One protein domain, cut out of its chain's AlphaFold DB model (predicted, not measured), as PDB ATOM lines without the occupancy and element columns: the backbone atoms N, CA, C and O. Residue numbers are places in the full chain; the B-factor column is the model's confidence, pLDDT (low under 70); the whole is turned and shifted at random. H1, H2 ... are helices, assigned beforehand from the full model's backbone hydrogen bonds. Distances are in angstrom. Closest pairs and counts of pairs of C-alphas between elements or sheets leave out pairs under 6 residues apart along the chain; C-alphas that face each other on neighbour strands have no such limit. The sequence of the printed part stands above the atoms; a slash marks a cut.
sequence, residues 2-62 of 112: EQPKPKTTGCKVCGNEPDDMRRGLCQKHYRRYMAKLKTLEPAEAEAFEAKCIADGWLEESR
ATOM      1  N   GLU A   2     106.786 189.771 199.300       66.31
ATOM      2  CA  GLU A   2     107.963 190.611 199.067       66.31
ATOM      3  C   GLU A   2     107.492 191.959 198.517       66.31
ATOM      4  O   GLU A   2     106.742 192.008 197.541       66.31
ATOM      5  N   GLN A   3     107.861 193.053 199.184       70.38
ATOM      6  CA  GLN A   3     107.547 194.376 198.664       70.38
ATOM      7  C   GLN A   3     108.352 194.593 197.374       70.38
ATOM      8  O   GLN A   3     109.542 194.262 197.347       70.38
ATOM      9  N   PRO A   4     107.733 195.112 196.297       76.50
ATOM     10  CA  PRO A   4     108.453 195.385 195.063       76.50
ATOM     11  C   PRO A   4     109.586 196.364 195.371       76.50
ATOM     12  O   PRO A   4     109.346 197.411 195.960       76.50
ATOM     13  N   LYS A   5     110.823 196.014 195.016       83.38
ATOM     14  CA  LYS A   5     111.969 196.914 195.186       83.38
ATOM     15  C   LYS A   5     111.892 198.046 194.152       83.38
ATOM     16  O   LYS A   5     111.446 197.788 193.028       83.38
ATOM     17  N   PRO A   6     112.333 199.270 194.491       87.44
ATOM     18  CA  PRO A   6     112.413 200.349 193.521       87.44
ATOM     19  C   PRO A   6     113.380 199.967 192.399       87.44
ATOM     20  O   PRO A   6     114.430 199.360 192.626       87.44
ATOM     21  N   LYS A   7     113.016 200.307 191.166       87.62
ATOM     22  CA  LYS A   7     113.856 200.028 189.998       87.62
ATOM     23  C   LYS A   7     115.020 201.011 189.910       87.62
ATOM     24  O   LYS A   7     114.907 202.168 190.309       87.62
ATOM     25  N   THR A   8     116.153 200.558 189.386       82.81
ATOM     26  CA  THR A   8     117.353 201.392 189.233       82.81
ATOM     27  C   THR A   8     117.291 202.257 187.979       82.81
ATOM     28  O   THR A   8     117.660 203.427 188.053       82.81
ATOM     29  N   THR A   9     116.765 201.714 186.877       84.44
ATOM     30  CA  THR A   9     116.599 202.387 185.583       84.44
ATOM     31  C   THR A   9     115.159 202.848 185.346       84.44
ATOM     32  O   THR A   9     114.191 202.170 185.714       84.44
ATOM     33  N   GLY A  10     115.023 204.030 184.744       88.62
ATOM     34  CA  GLY A  10     113.740 204.679 184.493       88.62
ATOM     35  C   GLY A  10     112.932 204.980 185.751       88.62
ATOM     36  O   GLY A  10     113.459 205.256 186.829       88.62
ATOM     37  N   CYS A  11     111.610 204.938 185.611       91.62
ATOM     38  CA  CYS A  11     110.699 205.211 186.710       91.62
ATOM     39  C   CYS A  11     110.892 204.208 187.859       91.62
ATOM     40  O   CYS A  11     110.674 203.013 187.668       91.62
ATOM     41  N   LYS A  12     111.143 204.689 189.083       90.31
ATOM     42  CA  LYS A  12     111.349 203.840 190.276       90.31
ATOM     43  C   LYS A  12     110.214 202.842 190.550       90.31
ATOM     44  O   LYS A  12     110.448 201.807 191.160       90.31
ATOM     45  N   VAL A  13     109.000 203.123 190.061       89.06
ATOM     46  CA  VAL A  13     107.815 202.268 190.237       89.06
ATOM     47  C   VAL A  13     107.627 201.263 189.100       89.06
ATOM     48  O   VAL A  13     107.514 200.066 189.350       89.06
ATOM     49  N   CYS A  14     107.562 201.714 187.842       89.81
ATOM     50  CA  CYS A  14     107.268 200.825 186.707       89.81
ATOM     51  C   CYS A  14     108.469 200.511 185.811       89.81
ATOM     52  O   CYS A  14     108.428 199.523 185.082       89.81
ATOM     53  N   GLY A  15     109.544 201.292 185.885       89.38
ATOM     54  CA  GLY A  15     110.754 201.149 185.067       89.38
ATOM     55  C   GLY A  15     110.617 201.716 183.665       89.38
ATOM     56  O   GLY A  15     111.407 201.378 182.803       89.38
ATOM     57  N   ASN A  16     109.583 202.523 183.416       89.75
ATOM     58  CA  ASN A  16     109.424 203.190 182.129       89.75
ATOM     59  C   ASN A  16     110.348 204.413 182.062       89.75
ATOM     60  O   ASN A  16     110.432 205.135 183.058       89.75
ATOM     61  N   GLU A  17     110.965 204.660 180.911       85.00
ATOM     62  CA  GLU A  17     111.924 205.750 180.661       85.00
ATOM     63  C   GLU A  17     111.315 206.808 179.725       85.00
ATOM     64  O   GLU A  17     111.700 206.894 178.563       85.00
ATOM     65  N   PRO A  18     110.306 207.583 180.164       81.19
ATOM     66  CA  PRO A  18     109.831 208.710 179.371       81.19
ATOM     67  C   PRO A  18     110.843 209.863 179.410       81.19
ATOM     68  O   PRO A  18     111.517 210.046 180.422       81.19
ATOM     69  N   ASP A  19     110.862 210.702 178.377       78.06
ATOM     70  CA  ASP A  19     111.697 211.911 178.329       78.06
ATOM     71  C   ASP A  19     111.431 212.873 179.509       78.06
ATOM     72  O   ASP A  19     112.348 213.484 180.049       78.06
ATOM     73  N   ASP A  20     110.183 212.946 179.988       82.31
ATOM     74  CA  ASP A  20     109.760 213.825 181.088       82.31
ATOM     75  C   ASP A  20     109.702 213.111 182.456       82.31
ATOM     76  O   ASP A  20     108.642 213.014 183.098       82.31
ATOM     77  N   MET A  21     110.831 212.590 182.937       87.56
ATOM     78  CA  MET A  21     110.922 212.090 184.316       87.56
ATOM     79  C   MET A  21     111.085 213.232 185.324       87.56
ATOM     80  O   MET A  21     111.853 214.170 185.130       87.56
ATOM     81  N   ARG A  22     110.372 213.144 186.452       87.12
ATOM     82  CA  ARG A  22     110.517 214.071 187.583       87.12
ATOM     83  C   ARG A  22     110.786 213.294 188.857       87.12
ATOM     84  O   ARG A  22     109.975 212.450 189.234       87.12
ATOM     85  N   ARG A  23     111.902 213.611 189.523       87.75
ATOM     86  CA  ARG A  23     112.354 212.947 190.760       87.75
ATOM     87  C   ARG A  23     112.370 211.409 190.637       87.75
ATOM     88  O   ARG A  23     111.848 210.712 191.506       87.75
ATOM     89  N   GLY A  24     112.856 210.887 189.510       89.56
ATOM     90  CA  GLY A  24     112.885 209.448 189.223       89.56
ATOM     91  C   GLY A  24     111.526 208.798 188.924       89.56
ATOM     92  O   GLY A  24     111.427 207.572 188.873       89.56
ATOM     93  N   LEU A  25     110.450 209.569 188.730       92.06
ATOM     94  CA  LEU A  25     109.115 209.051 188.418       92.06
ATOM     95  C   LEU A  25     108.630 209.506 187.040       92.06
ATOM     96  O   LEU A  25     108.785 210.662 186.653       92.06
ATOM     97  N   CYS A  26     107.942 208.609 186.327       92.62
ATOM     98  CA  CYS A  26     107.186 208.991 185.138       92.62
ATOM     99  C   CYS A  26     105.980 209.863 185.516       92.62
ATOM    100  O   CYS A  26     105.458 209.775 186.632       92.62
ATOM    101  N   GLN A  27     105.463 210.637 184.560       91.88
ATOM    102  CA  GLN A  27     104.362 211.580 184.785       91.88
ATOM    103  C   GLN A  27     103.144 210.952 185.495       91.88
ATOM    104  O   GLN A  27     102.556 211.564 186.386       91.88
ATOM    105  N   LYS A  28     102.782 209.707 185.155       92.62
ATOM    106  CA  LYS A  28     101.665 208.979 185.782       92.62
ATOM    107  C   LYS A  28     101.902 208.718 187.273       92.62
ATOM    108  O   LYS A  28     101.011 208.966 188.086       92.62
ATOM    109  N   HIS A  29     103.083 208.217 187.634       93.81
ATOM    110  CA  HIS A  29     103.417 207.929 189.031       93.81
ATOM    111  C   HIS A  29     103.682 209.202 189.820       93.81
ATOM    112  O   HIS A  29     103.217 209.308 190.951       93.81
ATOM    113  N   TYR A  30     104.301 210.204 189.201       92.38
ATOM    114  CA  TYR A  30     104.486 211.515 189.806       92.38
ATOM    115  C   TYR A  30     103.146 212.194 190.132       92.38
ATOM    116  O   TYR A  30     102.957 212.699 191.234       92.38
ATOM    117  N   ARG A  31     102.158 212.140 189.226       93.25
ATOM    118  CA  ARG A  31     100.799 212.647 189.495       93.25
ATOM    119  C   ARG A  31     100.125 211.913 190.654       93.25
ATOM    120  O   ARG A  31      99.473 212.553 191.471       93.25
ATOM    121  N   ARG A  32     100.291 210.589 190.745       94.00
ATOM    122  CA  ARG A  32      99.772 209.788 191.869       94.00
ATOM    123  C   ARG A  32     100.460 210.123 193.191       94.00
ATOM    124  O   ARG A  32      99.775 210.224 194.203       94.00
ATOM    125  N   TYR A  33     101.776 210.309 193.171       93.31
ATOM    126  CA  TYR A  33     102.548 210.782 194.317       93.31
ATOM    127  C   TYR A  33     102.023 212.141 194.792       93.31
ATOM    128  O   TYR A  33     101.605 212.264 195.936       93.31
ATOM    129  N   MET A  34     101.905 213.112 193.884       92.75
ATOM    130  CA  MET A  34     101.384 214.447 194.192       92.75
ATOM    131  C   MET A  34      99.940 214.428 194.700       92.75
ATOM    132  O   MET A  34      99.593 215.209 195.578       92.75
ATOM    133  N   ALA A  35      99.090 213.540 194.177       94.69
ATOM    134  CA  ALA A  35      97.728 213.381 194.679       94.69
ATOM    135  C   ALA A  35      97.708 212.901 196.140       94.69
ATOM    136  O   ALA A  35      96.954 213.452 196.930       94.69
ATOM    137  N   LYS A  36      98.563 211.935 196.507       92.44
ATOM    138  CA  LYS A  36      98.708 211.488 197.904       92.44
ATOM    139  C   LYS A  36      99.311 212.570 198.795       92.44
ATOM    140  O   LYS A  36      98.869 212.756 199.921       92.44
ATOM    141  N   LEU A  37     100.291 213.302 198.283       91.44
ATOM    142  CA  LEU A  37     100.959 214.355 199.039       91.44
ATOM    143  C   LEU A  37      99.991 215.495 199.388       91.44
ATOM    144  O   LEU A  37     100.021 216.001 200.497       91.44
ATOM    145  N   LYS A  38      99.058 215.823 198.484       92.75
ATOM    146  CA  LYS A  38      97.986 216.803 198.730       92.75
ATOM    147  C   LYS A  38      96.926 216.356 199.737       92.75
ATOM    148  O   LYS A  38      96.187 217.203 200.222       92.75
ATOM    149  N   THR A  39      96.786 215.053 199.980       95.12
ATOM    150  CA  THR A  39      95.821 214.529 200.963       95.12
ATOM    151  C   THR A  39      96.375 214.481 202.383       95.12
ATOM    152  O   THR A  39      95.615 214.199 203.300       95.12
ATOM    153  N   LEU A  40      97.678 214.707 202.553       92.81
ATOM    154  CA  LEU A  40      98.367 214.675 203.840       92.81
ATOM    155  C   LEU A  40      98.553 216.098 204.373       92.81
ATOM    156  O   LEU A  40      98.685 217.043 203.590       92.81
ATOM    157  N   GLU A  41      98.608 216.240 205.696       94.50
ATOM    158  CA  GLU A  41      98.998 217.503 206.322       94.50
ATOM    159  C   GLU A  41     100.464 217.842 205.991       94.50
ATOM    160  O   GLU A  41     101.262 216.936 205.736       94.50
ATOM    161  N   PRO A  42     100.869 219.123 206.028       90.38
ATOM    162  CA  PRO A  42     102.214 219.545 205.626       90.38
ATOM    163  C   PRO A  42     103.342 218.773 206.329       90.38
ATOM    164  O   PRO A  42     104.271 218.307 205.676       90.38
ATOM    165  N   ALA A  43     103.216 218.555 207.642       91.44
ATOM    166  CA  ALA A  43     104.206 217.814 208.425       91.44
ATOM    167  C   ALA A  43     104.263 216.317 208.056       91.44
ATOM    168  O   ALA A  43     105.332 215.703 208.041       91.44
ATOM    169  N   GLU A  44     103.117 215.714 207.733       93.06
ATOM    170  CA  GLU A  44     103.045 214.317 207.297       93.06
ATOM    171  C   GLU A  44     103.564 214.148 205.868       93.06
ATOM    172  O   GLU A  44     104.196 213.138 205.554       93.06
ATOM    173  N   ALA A  45     103.333 215.141 205.008       90.62
ATOM    174  CA  ALA A  45     103.829 215.174 203.643       90.62
ATOM    175  C   ALA A  45     105.364 215.208 203.599       90.62
ATOM    176  O   ALA A  45     105.961 214.443 202.841       90.62
ATOM    177  N   GLU A  46     106.007 216.019 204.444       91.38
ATOM    178  CA  GLU A  46     107.472 216.051 204.574       91.38
ATOM    179  C   GLU A  46     108.027 214.711 205.074       91.38
ATOM    180  O   GLU A  46     108.962 214.160 204.489       91.38
ATOM    181  N   ALA A  47     107.413 214.131 206.109       93.56
ATOM    182  CA  ALA A  47     107.813 212.823 206.622       93.56
ATOM    183  C   ALA A  47     107.607 211.694 205.593       93.56
ATOM    184  O   ALA A  47     108.406 210.757 205.520       93.56
ATOM    185  N   PHE A  48     106.541 211.765 204.792       93.69
ATOM    186  CA  PHE A  48     106.267 210.823 203.711       93.69
ATOM    187  C   PHE A  48     107.302 210.940 202.590       93.69
ATOM    188  O   PHE A  48     107.827 209.922 202.138       93.69
ATOM    189  N   GLU A  49     107.643 212.163 202.181       92.19
ATOM    190  CA  GLU A  49     108.682 212.422 201.184       92.19
ATOM    191  C   GLU A  49     110.044 211.897 201.654       92.19
ATOM    192  O   GLU A  49     110.686 211.138 200.927       92.19
ATOM    193  N   ALA A  50     110.439 212.199 202.895       91.38
ATOM    194  CA  ALA A  50     111.687 211.714 203.482       91.38
ATOM    195  C   ALA A  50     111.765 210.178 203.499       91.38
ATOM    196  O   ALA A  50     112.801 209.610 203.152       91.38
ATOM    197  N   LYS A  51     110.663 209.491 203.830       93.44
ATOM    198  CA  LYS A  51     110.592 208.022 203.756       93.44
ATOM    199  C   LYS A  51     110.727 207.512 202.326       93.44
ATOM    200  O   LYS A  51     111.506 206.601 202.082       93.44
ATOM    201  N   CYS A  52     110.020 208.111 201.367       92.06
ATOM    202  CA  CYS A  52     110.136 207.717 199.963       92.06
ATOM    203  C   CYS A  52     111.556 207.908 199.412       92.06
ATOM    204  O   CYS A  52     111.992 207.094 198.600       92.06
ATOM    205  N   ILE A  53     112.276 208.945 199.845       92.12
ATOM    206  CA  ILE A  53     113.682 209.167 199.481       92.12
ATOM    207  C   ILE A  53     114.577 208.114 200.145       92.12
ATOM    208  O   ILE A  53     115.364 207.469 199.455       92.12
ATOM    209  N   ALA A  54     114.417 207.881 201.452       91.56
ATOM    210  CA  ALA A  54     115.200 206.895 202.203       91.56
ATOM    211  C   ALA A  54     115.044 205.468 201.652       91.56
ATOM    212  O   ALA A  54     116.015 204.724 201.548       91.56
ATOM    213  N   ASP A  55     113.829 205.112 201.239       90.31
ATOM    214  CA  ASP A  55     113.515 203.824 200.624       90.31
ATOM    215  C   ASP A  55     113.929 203.747 199.137       90.31
ATOM    216  O   ASP A  55     113.815 202.689 198.518       90.31
ATOM    217  N   GLY A  56     114.392 204.848 198.534       90.31
ATOM    218  CA  GLY A  56     114.852 204.910 197.140       90.31
ATOM    219  C   GLY A  56     113.740 204.990 196.084       90.31
ATOM    220  O   GLY A  56     113.993 204.767 194.896       90.31
ATOM    221  N   TRP A  57     112.506 205.303 196.485       90.50
ATOM    222  CA  TRP A  57     111.358 205.496 195.587       90.50
ATOM    223  C   TRP A  57     111.306 206.877 194.938       90.50
ATOM    224  O   TRP A  57     110.644 207.039 193.910       90.50
ATOM    225  N   LEU A  58     111.971 207.861 195.538       91.00
ATOM    226  CA  LEU A  58     112.032 209.234 195.061       91.00
ATOM    227  C   LEU A  58     113.484 209.704 195.031       91.00
ATOM    228  O   LEU A  58     114.273 209.343 195.900       91.00
ATOM    229  N   GLU A  59     113.826 210.532 194.052       87.50
ATOM    230  CA  GLU A  59     115.098 211.255 194.087       87.50
ATOM    231  C   GLU A  59     114.963 212.536 194.908       87.50
ATOM    232  O   GLU A  59     113.927 213.213 194.867       87.50
ATOM    233  N   GLU A  60     116.032 212.873 195.627       83.69
ATOM    234  CA  GLU A  60     116.111 214.098 196.410       83.69
ATOM    235  C   GLU A  60     115.934 215.309 195.487       83.69
ATOM    236  O   GLU A  60     116.549 215.425 194.420       83.69
ATOM    237  N   SER A  61     115.029 216.207 195.868       76.12
ATOM    238  CA  SER A  61     114.804 217.427 195.109       76.12
ATOM    239  C   SER A  61     116.091 218.240 195.118       76.12
ATOM    240  O   SER A  61     116.527 218.664 196.183       76.12
ATOM    241  N   ARG A  62     116.669 218.543 193.949       67.19
ATOM    242  CA  ARG A  62     117.727 219.564 193.822       67.19
ATOM    243  C   ARG A  62     117.144 220.968 194.062       67.19
ATOM    244  O   ARG A  62     117.154 221.827 193.188       67.19
TER     245      ARG A  62
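What this domain is: This is residues 2 to 62 of the 112 residues of an uncharacterized protein of Planctomycetes bacterium Poly21 (UniProt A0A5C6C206). The longest helix, H2, and H1 make a V, joined by a tight link at its point; residues 2 to 26, a long stretch with no named element, gather at the open end, and after H2 the last residues, 59 to 62, run out of the plane of the V. The printed part has 61 residues, with two named helices, H1 then H2, and no named strand. Its class is all helix, though just 25 residues are in named elements. It is compact, with a radius of gyration of the C-alphas of 11.5 A, and rounded, spanning 31 by 26 by 23 A.

How they stand to each other: Start at H2, residues 42 to 54, and look back to H1, residues 27 to 38. They form a helical hairpin, running opposite ways at a steep tilt of 40 degrees. They only just touch, with 3 pairs of C-alphas within 8 A, through residues 37 to 38 of H1 and 45 to 48 of H2 alone; the closest C-alphas, of Leu 37 and Ala 45, are 5.5 A apart. In H1 and H2 every O i to N i+4 pair is within hydrogen-bond range.

Where its parts are: Find C-alpha 42 at (102.214, 219.545, 205.626); from there H2 runs 18.4 A to C-alpha 54 at (115.200, 206.895, 202.203). H1 begins at C-alpha 27, (104.362, 211.580, 184.785), and is 16.2 A long.

The domain as a whole: The farthest C-alphas, of Asp 19 and Ala 43, are 31.6 A apart. The printed part has no cut. Look for pLDDT under 70 at residues 2 and 62.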